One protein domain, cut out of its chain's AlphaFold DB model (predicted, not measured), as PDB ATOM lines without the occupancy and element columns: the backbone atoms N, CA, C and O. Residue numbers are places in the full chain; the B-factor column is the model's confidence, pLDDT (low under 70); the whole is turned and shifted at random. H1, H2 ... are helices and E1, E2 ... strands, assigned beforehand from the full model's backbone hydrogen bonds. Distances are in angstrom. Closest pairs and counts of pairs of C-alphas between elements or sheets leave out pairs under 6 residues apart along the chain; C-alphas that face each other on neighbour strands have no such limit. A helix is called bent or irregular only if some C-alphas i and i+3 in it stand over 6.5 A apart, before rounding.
ATOM      1  N   LYS A 122     115.554 105.377  66.937       57.12
ATOM      2  CA  LYS A 122     114.910 106.708  66.803       57.12
ATOM      3  C   LYS A 122     114.188 107.156  68.086       57.12
ATOM      4  O   LYS A 122     114.006 108.348  68.298       57.12
ATOM      5  N   LYS A 123     113.799 106.208  68.948       62.00
ATOM      6  CA  LYS A 123     113.167 106.448  70.257       62.00
ATOM      7  C   LYS A 123     114.166 106.652  71.408       62.00
ATOM      8  O   LYS A 123     113.717 106.837  72.533       62.00
ATOM      9  N   VAL A 124     115.479 106.547  71.170       64.25
ATOM     10  CA  VAL A 124     116.510 106.707  72.223       64.25
ATOM     11  C   VAL A 124     116.931 108.147  72.397       64.25
ATOM     12  O   VAL A 124     117.442 108.479  73.457       64.25
ATOM     13  N   TYR A 125     116.731 108.997  71.388       73.44
ATOM     14  CA  TYR A 125     117.087 110.400  71.527       73.44
ATOM     15  C   TYR A 125     116.412 111.008  72.772       73.44
ATOM     16  O   TYR A 125     115.211 110.797  72.980       73.44
ATOM     17  N   PRO A 126     117.164 111.754  73.598       82.94
ATOM     18  CA  PRO A 126     118.588 112.070  73.447       82.94
ATOM     19  C   PRO A 126     119.524 110.915  73.864       82.94
ATOM     20  O   PRO A 126     119.315 110.257  74.882       82.94
ATOM     21  N   ILE A 127     120.598 110.709  73.102       80.69
ATOM     22  CA  ILE A 127     121.603 109.665  73.353       80.69
ATOM     23  C   ILE A 127     122.682 110.212  74.295       80.69
ATOM     24  O   ILE A 127     123.137 111.337  74.122       80.69
ATOM     25  N   SER A 128     123.101 109.408  75.272       84.00
ATOM     26  CA  SER A 128     124.229 109.697  76.172       84.00
ATOM     27  C   SER A 128     125.238 108.559  76.176       84.00
ATOM     28  O   SER A 128     124.960 107.478  75.643       84.00
ATOM     29  N   GLN A 129     126.383 108.755  76.827       78.12
ATOM     30  CA  GLN A 129     127.394 107.710  76.950       78.12
ATOM     31  C   GLN A 129     126.835 106.462  77.643       78.12
ATOM     32  O   GLN A 129     126.997 105.353  77.141       78.12
ATOM     33  N   SER A 130     126.099 106.643  78.745       76.62
ATOM     34  CA  SER A 130     125.494 105.532  79.497       76.62
ATOM     35  C   SER A 130     124.566 104.663  78.639       76.62
ATOM     36  O   SER A 130     124.498 103.446  78.797       76.62
ATOM     37  N   ILE A 131     123.861 105.292  77.697       75.50
ATOM     38  CA  ILE A 131     122.984 104.620  76.746       75.50
ATOM     39  C   ILE A 131     123.812 103.845  75.719       75.50
ATOM     40  O   ILE A 131     123.484 102.694  75.430       75.50
ATOM     41  N   MET A 132     124.875 104.450  75.182       70.75
ATOM     42  CA  MET A 132     125.747 103.818  74.187       70.75
ATOM     43  C   MET A 132     126.514 102.616  74.737       70.75
ATOM     44  O   MET A 132     126.680 101.623  74.037       70.75
ATOM     45  N   GLU A 133     126.939 102.692  75.997       69.38
ATOM     46  CA  GLU A 133     127.658 101.621  76.698       69.38
ATOM     47  C   GLU A 133     126.712 100.533  77.234       69.38
ATOM     48  O   GLU A 133     127.152  99.483  77.707       69.38
ATOM     49  N   SER A 134     125.395 100.742  77.147       66.00
ATOM     50  CA  SER A 134     124.422  99.751  77.587       66.00
ATOM     51  C   SER A 134     124.264  98.612  76.572       66.00
ATOM     52  O   SER A 134     124.209  98.812  75.361       66.00
ATOM     53  N   ASN A 135     124.047  97.389  77.068       56.94
ATOM     54  CA  ASN A 135     123.630  96.250  76.231       56.94
ATOM     55  C   ASN A 135     122.198  96.408  75.677       56.94
ATOM     56  O   ASN A 135     121.690  95.546  74.954       56.94
ATOM     57  N   LYS A 136     121.514  97.502  76.028       56.50
ATOM     58  CA  LYS A 136     120.186  97.825  75.528       56.50
ATOM     59  C   LYS A 136     120.309  98.095  74.022       56.50
ATOM     60  O   LYS A 136     121.093  98.919  73.576       56.50
ATOM     61  N   TRP A 137     119.483  97.404  73.241       53.88
ATOM     62  CA  TRP A 137     119.201  97.716  71.831       53.88
ATOM     63  C   TRP A 137     120.346  97.327  70.881       53.88
ATOM     64  O   TRP A 137     120.290  97.647  69.699       53.88
ATOM     65  N   GLY A 138     121.331  96.566  71.376       51.12
ATOM     66  CA  GLY A 138     122.384  95.952  70.563       51.12
ATOM     67  C   GLY A 138     123.448  96.924  70.051       51.12
ATOM     68  O   GLY A 138     124.215  96.541  69.172       51.12
ATOM     69  N   LEU A 139     123.514  98.146  70.594       53.66
ATOM     70  CA  LEU A 139     124.421  99.209  70.139       53.66
ATOM     71  C   LEU A 139     125.896  98.780  70.161       53.66
ATOM     72  O   LEU A 139     126.625  99.049  69.213       53.66
ATOM     73  N   ASN A 140     126.305  98.022  71.180       49.47
ATOM     74  CA  ASN A 140     127.683  97.543  71.328       49.47
ATOM     75  C   ASN A 140     128.109  96.539  70.226       49.47
ATOM     76  O   ASN A 140     129.285  96.446  69.898       49.47
ATOM     77  N   ASN A 141     127.158  95.814  69.616       44.12
ATOM     78  CA  ASN A 141     127.434  94.806  68.579       44.12
ATOM     79  C   ASN A 141     127.471  95.388  67.154       44.12
ATOM     80  O   ASN A 141     128.051  94.770  66.267       44.12
ATOM     81  N   TYR A 142     126.844  96.546  66.918       46.25
ATOM     82  CA  TYR A 142     126.742  97.160  65.582       46.25
ATOM     83  C   TYR A 142     127.940  98.034  65.214       46.25
ATOM     84  O   TYR A 142     128.193  98.283  64.038       46.25
ATOM     85  N   LEU A 143     128.702  98.462  66.214       49.59
ATOM     86  CA  LEU A 143     129.884  99.280  66.011       49.59
ATOM     87  C   LEU A 143     131.053  98.459  65.411       49.59
ATOM     88  O   LEU A 143     131.864  99.011  64.691       49.59
ATOM     89  N   GLY A 144     131.103  97.131  65.560       41.91
ATOM     90  CA  GLY A 144     132.256  96.310  65.137       41.91
ATOM     91  C   GLY A 144     132.653  96.362  63.646       41.91
ATOM     92  O   GLY A 144     133.842  96.426  63.345       41.91
ATOM     93  N   ASP A 145     131.699  96.389  62.708       38.66
ATOM     94  CA  ASP A 145     132.004  96.228  61.269       38.66
ATOM     95  C   ASP A 145     132.320  97.554  60.541       38.66
ATOM     96  O   ASP A 145     133.065  97.572  59.561       38.66
ATOM     97  N   TYR A 146     131.782  98.690  61.009       48.97
ATOM     98  CA  TYR A 146     132.164 100.023  60.502       48.97
ATOM     99  C   TYR A 146     133.560 100.431  60.999       48.97
ATOM    100  O   TYR A 146     134.262 101.204  60.338       48.97
ATOM    101  N   TYR A 147     133.971  99.875  62.143       51.88
ATOM    102  CA  TYR A 147     135.234 100.189  62.786       51.88
ATOM    103  C   TYR A 147     136.421  99.770  61.920       51.88
ATOM    104  O   TYR A 147     137.248 100.621  61.654       51.88
ATOM    105  N   GLU A 148     136.508  98.561  61.361       49.16
ATOM    106  CA  GLU A 148     137.774  98.112  60.741       49.16
ATOM    107  C   GLU A 148     138.300  98.999  59.588       49.16
ATOM    108  O   GLU A 148     139.503  99.202  59.474       49.16
ATOM    109  N   SER A 149     137.433  99.593  58.756       51.69
ATOM    110  CA  SER A 149     137.886 100.427  57.620       51.69
ATOM    111  C   SER A 149     138.162 101.897  57.974       51.69
ATOM    112  O   SER A 149     139.011 102.541  57.352       51.69
ATOM    113  N   ASN A 150     137.464 102.446  58.974       53.66
ATOM    114  CA  ASN A 150     137.635 103.835  59.409       53.66
ATOM    115  C   ASN A 150     138.558 103.972  60.623       53.66
ATOM    116  O   ASN A 150     139.159 105.030  60.789       53.66
ATOM    117  N   TYR A 151     138.700 102.928  61.436       64.19
ATOM    118  CA  TYR A 151     139.543 102.896  62.628       64.19
ATOM    119  C   TYR A 151     140.998 103.155  62.249       64.19
ATOM    120  O   TYR A 151     141.546 104.159  62.689       64.19
ATOM    121  N   ASP A 152     141.574 102.387  61.318       63.44
ATOM    122  CA  ASP A 152     142.958 102.590  60.857       63.44
ATOM    123  C   ASP A 152     143.181 104.006  60.297       63.44
ATOM    124  O   ASP A 152     144.207 104.663  60.527       63.44
ATOM    125  N   ARG A 153     142.184 104.529  59.571       66.31
ATOM    126  CA  ARG A 153     142.222 105.881  59.004       66.31
ATOM    127  C   ARG A 153     142.210 106.951  60.092       66.31
ATOM    128  O   ARG A 153     142.979 107.907  60.011       66.31
ATOM    129  N   ILE A 154     141.328 106.829  61.077       64.81
ATOM    130  CA  ILE A 154     141.134 107.844  62.109       64.81
ATOM    131  C   ILE A 154     142.235 107.747  63.170       64.81
ATOM    132  O   ILE A 154     142.842 108.767  63.505       64.81
ATOM    133  N   GLU A 155     142.557 106.541  63.633       70.94
ATOM    134  CA  GLU A 155     143.640 106.257  64.575       70.94
ATOM    135  C   GLU A 155     144.973 106.791  64.037       70.94
ATOM    136  O   GLU A 155     145.643 107.574  64.712       70.94
ATOM    137  N   SER A 156     145.324 106.501  62.778       67.81
ATOM    138  CA  SER A 156     146.583 106.987  62.193       67.81
ATOM    139  C   SER A 156     146.694 108.517  62.141       67.81
ATOM    140  O   SER A 156     147.801 109.061  62.218       67.81
ATOM    141  N   VAL A 157     145.579 109.242  62.026       64.25
ATOM    142  CA  VAL A 157     145.572 110.713  62.025       64.25
ATOM    143  C   VAL A 157     145.619 111.277  63.442       64.25
ATOM    144  O   VAL A 157     146.346 112.243  63.680       64.25
ATOM    145  N   ILE A 158     144.895 110.670  64.380       69.12
ATOM    146  CA  ILE A 158     144.922 111.026  65.802       69.12
ATOM    147  C   ILE A 158     146.338 110.837  66.372       69.12
ATOM    148  O   ILE A 158     146.888 111.767  66.968       69.12
ATOM    149  N   LEU A 159     146.990 109.711  66.061       70.56
ATOM    150  CA  LEU A 159     148.382 109.439  66.434       70.56
ATOM    151  C   LEU A 159     149.352 110.474  65.839       70.56
ATOM    152  O   LEU A 159     150.225 110.986  66.536       70.56
ATOM    153  N   LYS A 160     149.178 110.867  64.566       70.19
ATOM    154  CA  LYS A 160     149.981 111.936  63.928       70.19
ATOM    155  C   LYS A 160     149.789 113.311  64.569       70.19
ATOM    156  O   LYS A 160     150.640 114.184  64.408       70.19
ATOM    157  N   LYS A 161     148.671 113.527  65.258       66.44
ATOM    158  CA  LYS A 161     148.368 114.758  65.994       66.44
ATOM    159  C   LYS A 161     148.856 114.714  67.443       66.44
ATOM    160  O   LYS A 161     148.622 115.670  68.175       66.44
ATOM    161  N   GLY A 162     149.573 113.654  67.826       67.31
ATOM    162  CA  GLY A 162     150.189 113.507  69.141       67.31
ATOM    163  C   GLY A 162     149.244 112.974  70.216       67.31
ATOM    164  O   GLY A 162     149.557 113.071  71.399       67.31
ATOM    165  N   ILE A 163     148.085 112.441  69.828       70.38
ATOM    166  CA  ILE A 163     147.142 111.809  70.751       70.38
ATOM    167  C   ILE A 163     147.471 110.313  70.769       70.38
ATOM    168  O   ILE A 163     147.099 109.576  69.859       70.38
ATOM    169  N   TYR A 164     148.212 109.886  71.789       74.38
ATOM    170  CA  TYR A 164     148.623 108.497  72.003       74.38
ATOM    171  C   TYR A 164     147.806 107.921  73.162       74.38
ATOM    172  O   TYR A 164     148.004 108.322  74.308       74.38
ATOM    173  N   CYS A 165     146.846 107.050  72.854       75.69
ATOM    174  CA  CYS A 165     145.869 106.528  73.812       75.69
ATOM    175  C   CYS A 165     145.649 105.033  73.568       75.69
ATOM    176  O   CYS A 165     145.821 104.568  72.443       75.69
ATOM    177  N   ASP A 166     145.263 104.299  74.611       69.31
ATOM    178  CA  ASP A 166     145.224 102.830  74.603       69.31
ATOM    179  C   ASP A 166     143.901 102.262  74.060       69.31
ATOM    180  O   ASP A 166     143.781 101.062  73.822       69.31
ATOM    181  N   GLY A 167     142.894 103.116  73.846       74.38
ATOM    182  CA  GLY A 167     141.615 102.712  73.271       74.38
ATOM    183  C   GLY A 167     140.822 103.886  72.714       74.38
ATOM    184  O   GLY A 167     140.815 104.973  73.299       74.38
ATOM    185  N   PHE A 168     140.136 103.641  71.596       75.38
ATOM    186  CA  PHE A 168     139.316 104.620  70.891       75.38
ATOM    187  C   PHE A 168     137.906 104.087  70.632       75.38
ATOM    188  O   PHE A 168     137.717 102.952  70.199       75.38
ATOM    189  N   TYR A 169     136.916 104.951  70.830       77.06
ATOM    190  CA  TYR A 169     135.538 104.750  70.409       77.06
ATOM    191  C   TYR A 169     135.169 105.857  69.432       77.06
ATOM    192  O   TYR A 169     135.380 107.040  69.714       77.06
ATOM    193  N   PHE A 170     134.623 105.458  68.288       77.81
ATOM    194  CA  PHE A 170     134.276 106.350  67.196       77.81
ATOM    195  C   PHE A 170     132.774 106.327  66.987       77.81
ATOM    196  O   PHE A 170     132.173 105.281  66.759       77.81
ATOM    197  N   TYR A 171     132.183 107.504  67.053       79.12
ATOM    198  CA  TYR A 171     130.756 107.699  66.933       79.12
ATOM    199  C   TYR A 171     130.529 108.676  65.793       79.12
ATOM    200  O   TYR A 171     130.758 109.875  65.959       79.12
ATOM    201  N   ASN A 172     130.119 108.195  64.618       80.62
ATOM    202  CA  ASN A 172     129.565 109.112  63.632       80.62
ATOM    203  C   ASN A 172     128.327 109.737  64.277       80.62
ATOM    204  O   ASN A 172     127.542 109.040  64.904       80.62
ATOM    205  N   ILE A 173     128.219 111.054  64.259       83.44
ATOM    206  CA  ILE A 173     127.078 111.771  64.844       83.44
ATOM    207  C   ILE A 173     126.427 112.690  63.816       83.44
ATOM    208  O   ILE A 173     125.423 113.331  64.095       83.44
ATOM    209  N   ASN A 174     127.017 112.778  62.623       85.44
ATOM    210  CA  ASN A 174     126.518 113.544  61.495       85.44
ATOM    211  C   ASN A 174     127.123 112.941  60.224       85.44
ATOM    212  O   ASN A 174     128.197 113.348  59.794       85.44
ATOM    213  N   CYS A 175     126.469 111.915  59.691       75.88
ATOM    214  CA  CYS A 175     126.880 111.149  58.512       75.88
ATOM    215  C   CYS A 175     126.215 111.693  57.233       75.88
ATOM    216  O   CYS A 175     125.215 112.410  57.307       75.88
ATOM    217  N   ASN A 176     126.658 111.220  56.061       71.44
ATOM    218  CA  ASN A 176     125.986 111.446  54.767       71.44
ATOM    219  C   ASN A 176     125.793 112.930  54.392       71.44
ATOM    220  O   ASN A 176     124.950 113.271  53.561       71.44
ATOM    221  N   THR A 177     126.576 113.807  55.002       72.94
ATOM    222  CA  THR A 177     126.694 115.230  54.694       72.94
ATOM    223  C   THR A 177     127.946 115.466  53.849       72.94
ATOM    224  O   THR A 177     128.770 114.571  53.659       72.94
ATOM    225  N   GLU A 178     128.128 116.686  53.332       80.94
ATOM    226  CA  GLU A 178     129.390 117.050  52.671       80.94
ATOM    227  C   GLU A 178     130.582 116.913  53.633       80.94
ATOM    228  O   GLU A 178     131.686 116.536  53.226       80.94
ATOM    229  N   ILE A 179     130.345 117.227  54.911       85.69
ATOM    230  CA  ILE A 179     131.312 117.102  55.994       85.69
ATOM    231  C   ILE A 179     130.712 116.246  57.108       85.69
ATOM    232  O   ILE A 179     129.843 116.703  57.856       85.69
ATOM    233  N   GLU A 180     131.221 115.028  57.247       85.94
ATOM    234  CA  GLU A 180     130.840 114.118  58.319       85.94
ATOM    235  C   GLU A 180     131.422 114.583  59.657       85.94
ATOM    236  O   GLU A 180     132.509 115.168  59.707       85.94
ATOM    237  N   THR A 181     130.718 114.323  60.758       88.81
ATOM    238  CA  THR A 181     131.198 114.630  62.113       88.81
ATOM    239  C   THR A 181     131.293 113.364  62.946       88.81
ATOM    240  O   THR A 181     130.296 112.674  63.137       88.81
ATOM    241  N   ILE A 182     132.485 113.092  63.477       86.25
ATOM    242  CA  ILE A 182     132.753 111.939  64.339       86.25
ATOM    243  C   ILE A 182     133.119 112.431  65.737       86.25
ATOM    244  O   ILE A 182     134.097 113.158  65.904       86.25
ATOM    245  N   LEU A 183     132.355 112.012  66.740       87.12
ATOM    246  CA  LEU A 183     132.720 112.133  68.144       87.12
ATOM    247  C   LEU A 183     133.646 110.971  68.511       87.12
ATOM    248  O   LEU A 183     133.336 109.805  68.277       87.12
ATOM    249  N   VAL A 184     134.800 111.300  69.074       83.81
ATOM    250  CA  VAL A 184     135.838 110.347  69.455       83.81
ATOM    251  C   VAL A 184     136.011 110.385  70.952       83.81
ATOM    252  O   VAL A 184     136.432 111.408  71.496       83.81
ATOM    253  N   LYS A 185     135.754 109.256  71.602       82.38
ATOM    254  CA  LYS A 185     136.164 109.025  72.983       82.38
ATOM    255  C   LYS A 185     137.468 108.245  72.967       82.38
ATOM    256  O   LYS A 185     137.546 107.215  72.307       82.38
ATOM    257  N   ALA A 186     138.476 108.705  73.687       80.38
ATOM    258  CA  ALA A 186     139.720 107.960  73.842       80.38
ATOM    259  C   ALA A 186     140.082 107.830  75.316       80.38
ATOM    260  O   ALA A 186     139.750 108.716  76.095       80.38
ATOM    261  N   TYR A 187     140.766 106.754  75.692       79.19
ATOM    262  CA  TYR A 187     141.290 106.558  77.044       79.19
ATOM    263  C   TYR A 187     142.812 106.657  77.016       79.19
ATOM    264  O   TYR A 187     143.486 105.787  76.467       79.19
ATOM    265  N   CYS A 188     143.356 107.729  77.583       77.56
ATOM    266  CA  CYS A 188     144.783 108.034  77.539       77.56
ATOM    267  C   CYS A 188     145.321 108.006  78.970       77.56
ATOM    268  O   CYS A 188     144.947 108.859  79.772       77.56
ATOM    269  N   ASN A 189     146.171 107.029  79.310       77.06
ATOM    270  CA  ASN A 189     146.613 106.800  80.694       77.06
ATOM    271  C   ASN A 189     145.424 106.694  81.671       77.06
ATOM    272  O   ASN A 189     145.378 107.394  82.682       77.06
ATOM    273  N   GLU A 190     144.418 105.891  81.313       71.56
ATOM    274  CA  GLU A 190     143.169 105.701  82.077       71.56
ATOM    275  C   GLU A 190     142.276 106.953  82.208       71.56
ATOM    276  O   GLU A 190     141.217 106.892  82.829       71.56
ATOM    277  N   GLN A 191     142.641 108.079  81.588       76.25
ATOM    278  CA  GLN A 191     141.827 109.292  81.567       76.25
ATOM    279  C   GLN A 191     141.033 109.381  80.259       76.25
ATOM    280  O   GLN A 191     141.641 109.433  79.182       76.25
ATOM    281  N   PRO A 192     139.690 109.402  80.305       78.50
ATOM    282  CA  PRO A 192     138.905 109.562  79.097       78.50
ATOM    283  C   PRO A 192     139.005 111.000  78.552       78.50
ATOM    284  O   PRO A 192     139.011 111.975  79.301       78.50
ATOM    285  N   ILE A 193     139.059 111.150  77.232       83.00
ATOM    286  CA  ILE A 193     139.023 112.437  76.528       83.00
ATOM    287  C   ILE A 193     137.988 112.390  75.404       83.00
ATOM    288  O   ILE A 193     137.802 111.344  74.779       83.00
ATOM    289  N   PHE A 194     137.366 113.531  75.103       86.56
ATOM    290  CA  PHE A 194     136.528 113.706  73.918       86.56
ATOM    291  C   PHE A 194     137.199 114.618  72.891       86.56
ATOM    292  O   PHE A 194     137.655 115.726  73.194       86.56
ATOM    293  N   ASN A 195     137.192 114.163  71.641       86.94
ATOM    294  CA  ASN A 195     137.528 114.957  70.467       86.94
ATOM    295  C   ASN A 195     136.385 114.891  69.459       86.94
ATOM    296  O   ASN A 195     135.670 113.899  69.385       86.94
ATOM    297  N   ILE A 196     136.250 115.925  68.641       89.44
ATOM    298  CA  ILE A 196     135.317 115.949  67.520       89.44
ATOM    299  C   ILE A 196     136.113 116.113  66.234       89.44
ATOM    300  O   ILE A 196     136.912 117.041  66.096       89.44
ATOM    301  N   LEU A 197     135.890 115.213  65.287       87.44
ATOM    302  CA  LEU A 197     136.507 115.231  63.971       87.44
ATOM    303  C   LEU A 197     135.488 115.678  62.936       87.44
ATOM    304  O   LEU A 197     134.353 115.213  62.940       87.44
ATOM    305  N   SER A 198     135.916 116.531  62.012       89.25
ATOM    306  CA  SER A 198     135.172 116.816  60.787       89.25
ATOM    307  C   SER A 198     135.894 116.189  59.603       89.25
ATOM    308  O   SER A 198     137.102 116.397  59.430       89.25
ATOM    309  N   ILE A 199     135.166 115.430  58.790       83.19
ATOM    310  CA  ILE A 199     135.710 114.596  57.721       83.19
ATOM    311  C   ILE A 199     135.047 114.949  56.394       83.19
ATOM    312  O   ILE A 199     133.831 114.995  56.298       83.19
ATOM    313  N   LYS A 200     135.851 115.164  55.351       84.25
ATOM    314  CA  LYS A 200     135.383 115.376  53.976       84.25
ATOM    315  C   LYS A 200     135.983 114.304  53.070       84.25
ATOM    316  O   LYS A 200     137.187 114.321  52.794       84.25
ATOM    317  N   GLY A 201     135.156 113.352  52.635       76.44
ATOM    318  CA  GLY A 201     135.622 112.144  51.945       76.44
ATOM    319  C   GLY A 201     136.622 111.363  52.807       76.44
ATOM    320  O   GLY A 201     136.363 111.070  53.972       76.44
ATOM    321  N   SER A 202     137.817 111.082  52.280       68.50
ATOM    322  CA  SER A 202     138.865 110.371  53.030       68.50
ATOM    323  C   SER A 202     139.674 111.260  53.992       68.50
ATOM    324  O   SER A 202     140.446 110.736  54.797       68.50
ATOM    325  N   LYS A 203     139.484 112.588  53.995       75.50
ATOM    326  CA  LYS A 203     140.346 113.531  54.732       75.50
ATOM    327  C   LYS A 203     139.693 114.087  55.996       75.50
ATOM    328  O   LYS A 203     138.577 114.592  55.948       75.50
ATOM    329  N   ILE A 204     140.440 114.102  57.100       80.69
ATOM    330  CA  ILE A 204     140.088 114.882  58.296       80.69
ATOM    331  C   ILE A 204     140.465 116.344  58.046       80.69
ATOM    332  O   ILE A 204     141.627 116.655  57.782       80.69
ATOM    333  N   ILE A 205     139.479 117.235  58.128       86.31
ATOM    334  CA  ILE A 205     139.642 118.670  57.856       86.31
ATOM    335  C   ILE A 205     139.659 119.520  59.129       86.31
ATOM    336  O   ILE A 205     140.209 120.620  59.120       86.31
ATOM    337  N   LYS A 206     139.094 119.017  60.234       87.38
ATOM    338  CA  LYS A 206     139.066 119.703  61.532       87.38
ATOM    339  C   LYS A 206     139.135 118.685  62.664       87.38
ATOM    340  O   LYS A 206     138.541 117.616  62.566       87.38
ATOM    341  N   ILE A 207     139.846 119.046  63.726       86.31
ATOM    342  CA  ILE A 207     139.867 118.325  65.000       86.31
ATOM    343  C   ILE A 207     139.624 119.358  66.090       86.31
ATOM    344  O   ILE A 207     140.329 120.364  66.145       86.31
ATOM    345  N   VAL A 208     138.630 119.113  66.933       87.69
ATOM    346  CA  VAL A 208     138.317 119.934  68.101       87.69
ATOM    347  C   VAL A 208     138.520 119.065  69.332       87.69
ATOM    348  O   VAL A 208     137.815 118.074  69.501       87.69
ATOM    349  N   LYS A 209     139.487 119.413  70.182       86.12
ATOM    350  CA  LYS A 209     139.579 118.829  71.522       86.12
ATOM    351  C   LYS A 209     138.522 119.516  72.378       86.12
ATOM    352  O   LYS A 209     138.594 120.731  72.531       86.12
ATOM    353  N   VAL A 210     137.552 118.760  72.889       80.06
ATOM    354  CA  VAL A 210     136.386 119.352  73.563       80.06
ATOM    355  C   VAL A 210     136.421 119.166  75.071       80.06
ATOM    356  O   VAL A 210     136.098 120.102  75.789       80.06
ATOM    357  N   VAL A 211     136.852 118.002  75.565       80.25
ATOM    358  CA  VAL A 211     136.923 117.720  77.007       80.25
ATOM    359  C   VAL A 211     138.067 116.753  77.305       80.25
ATOM    360  O   VAL A 211     138.313 115.816  76.544       80.25
ATOM    361  N   ASP A 212     138.749 116.960  78.430       76.56
ATOM    362  CA  ASP A 212     139.612 115.971  79.068       76.56
ATOM    363  C   ASP A 212     139.133 115.629  80.482       76.56
ATOM    364  O   ASP A 212     138.682 116.490  81.243       76.56
ATOM    365  N   SER A 213     139.239 114.349  80.827       71.19
ATOM    366  CA  SER A 213     139.275 113.914  82.213       71.19
ATOM    367  C   SER A 213     140.667 114.170  82.763       71.19
ATOM    368  O   SER A 213     141.679 113.821  82.149       71.19
ATOM    369  N   SER A 214     140.724 114.774  83.938       64.12
ATOM    370  CA  SER A 214     141.932 114.831  84.737       64.12
ATOM    371  C   SER A 214     141.555 114.535  86.185       64.12
ATOM    372  O   SER A 214     140.507 114.945  86.669       64.12
ATOM    373  N   LEU A 215     142.432 113.850  86.916       61.31
ATOM    374  CA  LEU A 215     142.378 113.817  88.387       61.31
ATOM    375  C   LEU A 215     142.988 115.090  89.011       61.31
ATOM    376  O   LEU A 215     143.272 115.127  90.207       61.31
ATOM    377  N   ARG A 216     143.299 116.097  88.184       54.94
ATOM    378  CA  ARG A 216     144.114 117.265  88.531       54.94
ATOM    379  C   ARG A 216     143.589 118.513  87.842       54.94
ATOM    380  O   ARG A 216     143.554 118.559  86.611       54.94
ATOM    381  N   GLU A 217     143.261 119.544  88.604       49.62
ATOM    382  CA  GLU A 217     142.960 120.867  88.057       49.62
ATOM    383  C   GLU A 217     144.272 121.680  88.097       49.62
ATOM    384  O   GLU A 217     144.553 122.403  89.043       49.62
ATOM    385  N   GLY A 218     145.148 121.480  87.102       53.78
ATOM    386  CA  GLY A 218     146.453 122.161  87.016       53.78
ATOM    387  C   GLY A 218     147.657 121.390  87.589       53.78
ATOM    388  O   GLY A 218     147.618 120.176  87.801       53.78
ATOM    389  N   GLU A 219     148.783 122.090  87.768       40.75
ATOM    390  CA  GLU A 219     150.031 121.513  88.286       40.75
ATOM    391  C   GLU A 219     150.020 121.446  89.821       40.75
ATOM    392  O   GLU A 219     150.345 122.416  90.495       40.75
ATOM    393  N   GLY A 220     149.708 120.272  90.379       48.34
ATOM    394  CA  GLY A 220     150.118 119.908  91.743       48.34
ATOM    395  C   GLY A 220     149.009 119.649  92.760       48.34
ATOM    396  O   GLY A 220     149.278 118.942  93.729       48.34
ATOM    397  N   ASP A 221     147.778 120.101  92.522       49.03
ATOM    398  CA  ASP A 221     146.663 119.852  93.440       49.03
ATOM    399  C   ASP A 221     145.862 118.616  92.999       49.03
ATOM    400  O   ASP A 221     145.276 118.559  91.915       49.03
ATOM    401  N   PHE A 222     145.879 117.579  93.841       52.16
ATOM    402  CA  PHE A 222     144.965 116.445  93.725       52.16
ATOM    403  C   PHE A 222     143.621 116.874  94.314       52.16
ATOM    404  O   PHE A 222     143.544 117.187  95.503       52.16
ATOM    405  N   GLU A 223     142.562 116.890  93.509       57.16
ATOM    406  CA  GLU A 223     141.226 117.111  94.056       57.16
ATOM    407  C   GLU A 223     140.790 115.892  94.888       57.16
ATOM    408  O   GLU A 223     141.119 114.747  94.584       57.16
ATOM    409  N   GLU A 224     139.964 116.107  95.915       71.06
ATOM    410  CA  GLU A 224     139.245 115.038  96.642       71.06
ATOM    411  C   GLU A 224     138.174 114.327  95.775       71.06
ATOM    412  O   GLU A 224     137.244 113.699  96.290       71.06
ATOM    413  N   GLY A 225     138.237 114.492  94.457       77.38
ATOM    414  CA  GLY A 225     137.263 114.041  93.477       77.38
ATOM    415  C   GLY A 225     137.919 113.807  92.122       77.38
ATOM    416  O   GLY A 225     139.138 113.865  91.985       77.38
ATOM    417  N   PHE A 226     137.103 113.527  91.116       79.56
ATOM    418  CA  PHE A 226     137.558 113.279  89.754       79.56
ATOM    419  C   PHE A 226     136.612 113.924  88.749       79.56
ATOM    420  O   PHE A 226     135.430 114.133  89.033       79.56
ATOM    421  N   TYR A 227     137.133 114.222  87.563       83.25
ATOM    422  CA  TYR A 227     136.305 114.619  86.438       83.25
ATOM    423  C   TYR A 227     135.855 113.394  85.654       83.25
ATOM    424  O   TYR A 227     136.651 112.534  85.301       83.25
ATOM    425  N   ASP A 228     134.565 113.337  85.382       83.88
ATOM    426  CA  ASP A 228     133.934 112.402  84.472       83.88
ATOM    427  C   ASP A 228     133.518 113.149  83.202       83.88
ATOM    428  O   ASP A 228     133.334 114.373  83.213       83.88
ATOM    429  N   ILE A 229     133.363 112.412  82.109       86.50
ATOM    430  CA  ILE A 229     132.929 112.966  80.831       86.50
ATOM    431  C   ILE A 229     131.680 112.236  80.360       86.50
ATOM    432  O   ILE A 229     131.562 111.023  80.493       86.50
ATOM    433  N   ASP A 230     130.742 112.988  79.804       87.50
ATOM    434  CA  ASP A 230     129.533 112.447  79.190       87.50
ATOM    435  C   ASP A 230     129.108 113.388  78.060       87.50
ATOM    436  O   ASP A 230     129.677 114.466  77.872       87.50
ATOM    437  N   PHE A 231     128.112 112.995  77.286       89.69
ATOM    438  CA  PHE A 231     127.520 113.848  76.273       89.69
ATOM    439  C   PHE A 231     126.016 113.618  76.207       89.69
ATOM    440  O   PHE A 231     125.473 112.627  76.697       89.69
ATOM    441  N   LYS A 232     125.336 114.549  75.557       91.31
ATOM    442  CA  LYS A 232     123.947 114.425  75.159       91.31
ATOM    443  C   LYS A 232     123.852 114.798  73.694       91.31
ATOM    444  O   LYS A 232     124.035 115.955  73.330       91.31
ATOM    445  N   LEU A 233     123.564 113.806  72.870       88.31
ATOM    446  CA  LEU A 233     123.279 113.991  71.462       88.31
ATOM    447  C   LEU A 233     121.765 114.007  71.270       88.31
ATOM    448  O   LEU A 233     121.083 113.001  71.477       88.31
ATOM    449  N   ASP A 234     121.252 115.161  70.879       86.06
ATOM    450  CA  ASP A 234     119.961 115.315  70.224       86.06
ATOM    451  C   ASP A 234     120.210 115.487  68.720       86.06
ATOM    452  O   ASP A 234     121.301 115.883  68.327       86.06
ATOM    453  N   LYS A 235     119.233 115.173  67.868       79.81
ATOM    454  CA  LYS A 235     119.414 114.975  66.414       79.81
ATOM    455  C   LYS A 235     120.401 115.937  65.732       79.81
ATOM    456  O   LYS A 235     121.245 115.502  64.957       79.81
ATOM    457  N   ASP A 236     120.285 117.232  66.028       86.31
ATOM    458  CA  ASP A 236     121.126 118.289  65.462       86.31
ATOM    459  C   ASP A 236     122.020 118.990  66.492       86.31
ATOM    460  O   ASP A 236     122.766 119.902  66.133       86.31
ATOM    461  N   ASP A 237     121.912 118.627  67.767       91.44
ATOM    462  CA  ASP A 237     122.503 119.352  68.886       91.44
ATOM    463  C   ASP A 237     123.333 118.394  69.741       91.44
ATOM    464  O   ASP A 237     122.831 117.408  70.279       91.44
ATOM    465  N   LEU A 238     124.614 118.705  69.899       92.75
ATOM    466  CA  LEU A 238     125.514 117.963  70.768       92.75
ATOM    467  C   LEU A 238     125.868 118.828  71.974       92.75
ATOM    468  O   LEU A 238     126.410 119.921  71.829       92.75
ATOM    469  N   GLU A 239     125.630 118.308  73.167       93.94
ATOM    470  CA  GLU A 239     126.192 118.846  74.400       93.94
ATOM    471  C   GLU A 239     127.269 117.891  74.908       93.94
ATOM    472  O   GLU A 239     127.034 116.689  74.999       93.94
ATOM    473  N   VAL A 240     128.443 118.411  75.251       92.06
ATOM    474  CA  VAL A 240     129.515 117.641  75.892       92.06
ATOM    475  C   VAL A 240     129.676 118.148  77.317       92.06
ATOM    476  O   VAL A 240     129.665 119.357  77.560       92.06
ATOM    477  N   TYR A 241     129.784 117.220  78.261       91.19
ATOM    478  CA  TYR A 241     129.797 117.488  79.689       91.19
ATOM    479  C   TYR A 241     131.154 117.142  80.295       91.19
ATOM    480  O   TYR A 241     131.660 116.035  80.106       91.19
ATOM    481  N   LYS A 242     131.697 118.073  81.084       89.50
ATOM    482  CA  LYS A 242     132.802 117.833  82.018       89.50
ATOM    483  C   LYS A 242     132.236 117.915  83.433       89.50
ATOM    484  O   LYS A 242     131.775 118.972  83.862       89.50
ATOM    485  N   ILE A 243     132.185 116.784  84.129       88.94
ATOM    486  CA  ILE A 243     131.431 116.621  85.376       88.94
ATOM    487  C   ILE A 243     132.402 116.337  86.515       88.94
ATOM    488  O   ILE A 243     132.996 115.270  86.563       88.94
ATOM    489  N   PHE A 244     132.533 117.242  87.476       87.75
ATOM    490  CA  PHE A 244     133.317 116.967  88.677       87.75
ATOM    491  C   PHE A 244     132.480 116.186  89.694       87.75
ATOM    492  O   PHE A 244     131.400 116.634  90.100       87.75
ATOM    493  N   LYS A 245     132.991 115.034  90.130       87.75
ATOM    494  CA  LYS A 245     132.344 114.125  91.078       87.75
ATOM    495  C   LYS A 245     133.237 113.862  92.290       87.75
ATOM    496  O   LYS A 245     134.456 113.788  92.173       87.75
ATOM    497  N   LYS A 246     132.627 113.657  93.458       89.06
ATOM    498  CA  LYS A 246     133.300 113.188  94.685       89.06
ATOM    499  C   LYS A 246     132.693 111.874  95.172       89.06
ATOM    500  O   LYS A 246     131.530 111.590  94.887       89.06
ATOM    501  N   TRP A 247     133.466 111.079  95.911       87.06
ATOM    502  CA  TRP A 247     132.965 109.851  96.542       87.06
ATOM    503  C   TRP A 247     131.937 110.189  97.628       87.06
ATOM    504  O   TRP A 247     132.232 110.919  98.573       87.06
ATOM    505  N   ASP A 248     130.740 109.629  97.496       89.38
ATOM    506  CA  ASP A 248     129.625 109.810  98.418       89.38
ATOM    507  C   ASP A 248     129.569 108.701  99.482       89.38
ATOM    508  O   ASP A 248     128.701 107.828  99.473       89.38
ATOM    509  N   LYS A 249     130.538 108.706 100.402       87.31
ATOM    510  CA  LYS A 249     130.699 107.648 101.420       87.31
ATOM    511  C   LYS A 249     129.440 107.386 102.255       87.31
ATOM    512  O   LYS A 249     129.250 106.272 102.731       87.31
ATOM    513  N   GLU A 250     128.598 108.398 102.441       90.38
ATOM    514  CA  GLU A 250     127.382 108.308 103.254       90.38
ATOM    515  C   GLU A 250     126.295 107.443 102.599       90.38
ATOM    516  O   GLU A 250     125.484 106.850 103.305       90.38
ATOM    517  N   ASN A 251     126.312 107.316 101.269       90.62
ATOM    518  CA  ASN A 251     125.331 106.554 100.491       90.62
ATOM    519  C   ASN A 251     125.872 105.204  99.985       90.62
ATOM    520  O   ASN A 251     125.343 104.638  99.027       90.62
ATOM    521  N   MET A 252     126.944 104.686 100.594       92.00
ATOM    522  CA  MET A 252     127.503 103.377 100.243       92.00
ATOM    523  C   MET A 252     126.521 102.251 100.575       92.00
ATOM    524  O   MET A 252     125.993 102.176 101.685       92.00
ATOM    525  N   THR A 253     126.321 101.337  99.628       92.50
ATOM    526  CA  THR A 253     125.506 100.129  99.813       92.50
ATOM    527  C   THR A 253     126.328  98.880  99.499       92.50
ATOM    528  O   THR A 253     127.412  98.965  98.922       92.50
ATOM    529  N   GLU A 254     125.819  97.698  99.859       89.81
ATOM    530  CA  GLU A 254     126.453  96.430  99.462       89.81
ATOM    531  C   GLU A 254     126.519  96.274  97.932       89.81
ATOM    532  O   GLU A 254     127.488  95.726  97.411       89.81
ATOM    533  N   GLU A 255     125.526  96.809  97.211       87.75
ATOM    534  CA  GLU A 255     125.442  96.765  95.745       87.75
ATOM    535  C   GLU A 255     126.293  97.848  95.058       87.75
ATOM    536  O   GLU A 255     126.731  97.658  93.923       87.75
ATOM    537  N   ASN A 256     126.552  98.975  95.726       85.88
ATOM    538  CA  ASN A 256     127.374 100.067  95.211       85.88
ATOM    539  C   ASN A 256     128.336 100.579  96.290       85.88
ATOM    540  O   ASN A 256     128.005 101.453  97.093       85.88
ATOM    541  N   GLN A 257     129.554 100.039  96.276       87.69
ATOM    542  CA  GLN A 257     130.598 100.370  97.248       87.69
ATOM    543  C   GLN A 257     131.291 101.716  96.972       87.69
ATOM    544  O   GLN A 257     131.962 102.252  97.851       87.69
ATOM    545  N   TYR A 258     131.121 102.290  95.779       85.38
ATOM    546  CA  TYR A 258     131.770 103.541  95.373       85.38
ATOM    547  C   TYR A 258     130.761 104.506  94.733       85.38
ATOM    548  O   TYR A 258     130.925 104.904  93.578       85.38
ATOM    549  N   PRO A 259     129.693 104.893  95.454       90.06
ATOM    550  CA  PRO A 259     128.746 105.879  94.956       90.06
ATOM    551  C   PRO A 259     129.455 107.219  94.754       90.06
ATOM    552  O   PRO A 259     130.373 107.586  95.486       90.06
ATOM    553  N   THR A 260     129.031 107.980  93.757       89.25
ATOM    554  CA  THR A 260     129.630 109.283  93.469       89.25
ATOM    555  C   THR A 260     128.552 110.345  93.396       89.25
ATOM    556  O   THR A 260     127.433 110.088  92.955       89.25
ATOM    557  N   LYS A 261     128.899 111.549  93.845       90.75
ATOM    558  CA  LYS A 261     128.034 112.722  93.825       90.75
ATOM    559  C   LYS A 261     128.612 113.759  92.879       90.75
ATOM    560  O   LYS A 261     129.762 114.164  93.033       90.75
ATOM    561  N   GLU A 262     127.802 114.191  91.919       92.56
ATOM    562  CA  GLU A 262     128.108 115.330  91.053       92.56
ATOM    563  C   GLU A 262     128.126 116.626  91.876       92.56
ATOM    564  O   GLU A 262     127.196 116.908  92.634       92.56
ATOM    565  N   ILE A 263     129.209 117.392  91.743       91.81
ATOM    566  CA  ILE A 263     129.439 118.656  92.453       91.81
ATOM    567  C   ILE A 263     129.281 119.849  91.507       91.81
ATOM    568  O   ILE A 263     128.628 120.829  91.857       91.81
ATOM    569  N   ARG A 264     129.871 119.766  90.309       89.88
ATOM    570  CA  ARG A 264     129.756 120.776  89.245       89.88
ATOM    571  C   ARG A 264     129.743 120.098  87.879       89.88
ATOM    572  O   ARG A 264     130.347 119.041  87.706       89.88
ATOM    573  N   ARG A 265     129.097 120.748  86.911       91.56
ATOM    574  CA  ARG A 265     129.083 120.350  85.503       91.56
ATOM    575  C   ARG A 265     129.336 121.561  84.626       91.56
ATOM    576  O   ARG A 265     128.627 122.559  84.725       91.56
ATOM    577  N   GLU A 266     130.305 121.425  83.740       90.94
ATOM    578  CA  GLU A 266     130.549 122.337  82.630       90.94
ATOM    579  C   GLU A 266     129.943 121.737  81.361       90.94
ATOM    580  O   GLU A 266     129.983 120.520  81.157       90.94
ATOM    581  N   VAL A 267     129.341 122.587  80.528       93.56
ATOM    582  CA  VAL A 267     128.639 122.172  79.312       93.56
ATOM    583  C   VAL A 267     129.146 122.988  78.137       93.56
ATOM    584  O   VAL A 267     129.018 124.212  78.143       93.56
ATOM    585  N   THR A 268     129.633 122.307  77.105       93.56
ATOM    586  CA  THR A 268     129.917 122.918  75.802       93.56
ATOM    587  C   THR A 268     128.891 122.432  74.794       93.56
ATOM    588  O   THR A 268     128.608 121.232  74.725       93.56
ATOM    589  N   LYS A 269     128.305 123.355  74.029       95.00
ATOM    590  CA  LYS A 269     127.208 123.063  73.104       95.00
ATOM    591  C   LYS A 269     127.652 123.239  71.666       95.00
ATOM    592  O   LYS A 269     128.413 124.145  71.344       95.00
ATOM    593  N   TYR A 270     127.123 122.391  70.800       93.88
ATOM    594  CA  TYR A 270     127.440 122.392  69.388       93.88
ATOM    595  C   TYR A 270     126.201 122.141  68.538       93.88
ATOM    596  O   TYR A 270     125.346 121.330  68.894       93.88
ATOM    597  N   LYS A 271     126.164 122.777  67.366       92.62
ATOM    598  CA  LYS A 271     125.211 122.498  66.294       92.62
ATOM    599  C   LYS A 271     125.853 121.642  65.208       92.62
ATOM    600  O   LYS A 271     126.944 121.955  64.724       92.62
ATOM    601  N   LEU A 272     125.151 120.593  64.794       88.88
ATOM    602  CA  LEU A 272     125.531 119.703  63.699       88.88
ATOM    603  C   LEU A 272     124.887 120.182  62.394       88.88
ATOM    604  O   LEU A 272     123.666 120.139  62.230       88.88
ATOM    605  N   THR A 273     125.711 120.638  61.453       86.50
ATOM    606  CA  THR A 273     125.265 121.189  60.163       86.50
ATOM    607  C   THR A 273     125.833 120.392  58.992       86.50
ATOM    608  O   THR A 273     126.784 119.627  59.154       86.50
ATOM    609  N   ASP A 274     125.308 120.608  57.788       80.88
ATOM    610  CA  ASP A 274     125.813 119.955  56.569       80.88
ATOM    611  C   ASP A 274     127.260 120.356  56.237       80.88
ATOM    612  O   ASP A 274     127.974 119.633  55.541       80.88
ATOM    613  N   GLN A 275     127.698 121.500  56.769       79.81
ATOM    614  CA  GLN A 275     129.046 122.049  56.630       79.81
ATOM    615  C   GLN A 275     129.949 121.696  57.829       79.81
ATOM    616  O   GLN A 275     131.039 122.248  57.983       79.81
ATOM    617  N   GLY A 276     129.511 120.769  58.686       81.06
ATOM    618  CA  GLY A 276     130.229 120.321  59.876       81.06
ATOM    619  C   GLY A 276     129.713 120.952  61.170       81.06
ATOM    620  O   GLY A 276     128.574 121.417  61.257       81.06
ATOM    621  N   ILE A 277     130.552 120.929  62.205       88.94
ATOM    622  CA  ILE A 277     130.166 121.305  63.567       88.94
ATOM    623  C   ILE A 277     130.485 122.767  63.907       88.94
ATOM    624  O   ILE A 277     131.586 123.264  63.629       88.94
ATOM    625  N   VAL A 278     129.533 123.429  64.567       91.38
ATOM    626  CA  VAL A 278     129.624 124.818  65.043       91.38
ATOM    627  C   VAL A 278     129.444 124.838  66.560       91.38
ATOM    628  O   VAL A 278     128.475 124.281  67.054       91.38
ATOM    629  N   GLU A 279     130.371 125.450  67.292       92.56
ATOM    630  CA  GLU A 279     130.239 125.685  68.741       92.56
ATOM    631  C   GLU A 279     129.273 126.855  68.994       92.56
ATOM    632  O   GLU A 279     129.292 127.825  68.230       92.56
ATOM    633  N   LEU A 280     128.405 126.728  70.003       91.56
ATOM    634  CA  LEU A 280     127.319 127.667  70.325       91.56
ATOM    635  C   LEU A 280     127.615 128.517  71.563       91.56
ATOM    636  O   LEU A 280     128.078 127.938  72.571       91.56
TER     637      LEU A 280
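This is residues 122 to 280 of the 280 residues of the protein "YARHG domain-containing protein" of Aquimarina sp. RZ0 (UniProt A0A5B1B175). Two strongly twisted sheets of four strands, E5 to E8 and E1 to E4, are stacked as a sandwich, face to face over part of their length and with their strands nearly aligned. The long helix H2 covers the other face of the sheet E1 E2 E3 E4, which curls round it, while the short H1 grazes the sheet E5 E6 E7 E8. The printed part has 159 residues, with two named helices followed along the chain by eight named strands; the sheet orders are E1 - E2 - E3 - E4 and E5 - E6 - E7 - E8, both antiparallel. The class is mixed, helices and strands, and the whole is compact, with a radius of gyration of the C-alphas of 16.8 A and spans of 51 by 40 by 31 A.

One sheet holds E5, residues 225 to 234, 29.0 A long; E6, residues 237 to 247, 31.1 A; E7, residues 260 to 273, 35.6 A; and E8, residues 276 to 279. E7 is the longest strand by residues and bends by 77 degrees at residue 263. E8 ends with C-alpha 279 at (130.239, 125.685, 68.741). The other sheet holds E1, residues 167 to 174, 22.0 A; E2, residues 180 to 188, 24.5 A; E3, residues 191 to 200, 29.0 A; and E4, residues 203 to 212, 24.5 A, which bends by 56 degrees at residue 206. H1, residues 129 to 132, begins with C-alpha 129 at (127.394, 107.710, 76.950). H2, residues 136 to 160, spans 34.9 A from C-alpha 136 at (120.186, 97.825, 75.528). It is irregular, with C-alphas 137 and 140 8.5 A apart, and has a kink of 76 degrees near residue 149.

E5 E6 E7 E8 form a meander, each strand the antiparallel neighbour of the one before, and so do E1 E2 E3 E4. In the first, N 228 and O 243 are 2.8 A apart between E5 and E6, N 242 and O 266 3.0 A between E6 and E7, and N 271 and O 278 2.8 A between E7 and E8. In the second, N 171 and O 183 are 2.8 A apart between E1 and E2, N 184 and O 195 2.8 A between E2 and E3, and N 196 and O 208 2.8 A between E3 and E4. The facing parts of the two sheets are 11.2 A centre to centre, with their best planes 9 degrees apart and their strands at 7 degrees. Between the sheets, the closest C-alphas of E4 and E6, Val 211 and Lys 242, are 6.5 A apart, and those of E3 and E8, Ser 198 and Gly 276, 6.1 A. H2 is on the sheet E1 E2 E3 E4, two layers with the helix on one face; the closest C-alphas of H2 and E1, Tyr 147 and Phe 170, are 7.6 A apart. H1 only grazes the sheet E5 E6 E7 E8 with residues 129 to 131, and residues 127 to 128 pair antiparallel with residues 232 to 233 of E5. H1 and H2 are close but not clearly touching, with the C-alphas of Met 132 and Leu 139 closest at 6.3 A. In H2, 9 of 21 O i to N i+4 pairs and 8 of 22 O i to N i+3 pairs are within hydrogen-bond range; H1 is too short for an i+4 pair.

The two C-alphas farthest apart, of Gly 201 and Glu 250, are 52.1 A apart. The printed part has no cut and ends at residue 280, the chain's last residue. The long links are E4 to E5, residues 213 to 224, and E6 to E7, residues 248 to 259, whose C-alphas lie 22 to 30 A from the mean of all C-alphas. The mean pLDDT of the printed part is 76.8; 42 residues are under 70, among them residues 133 to 154 and 214 to 223.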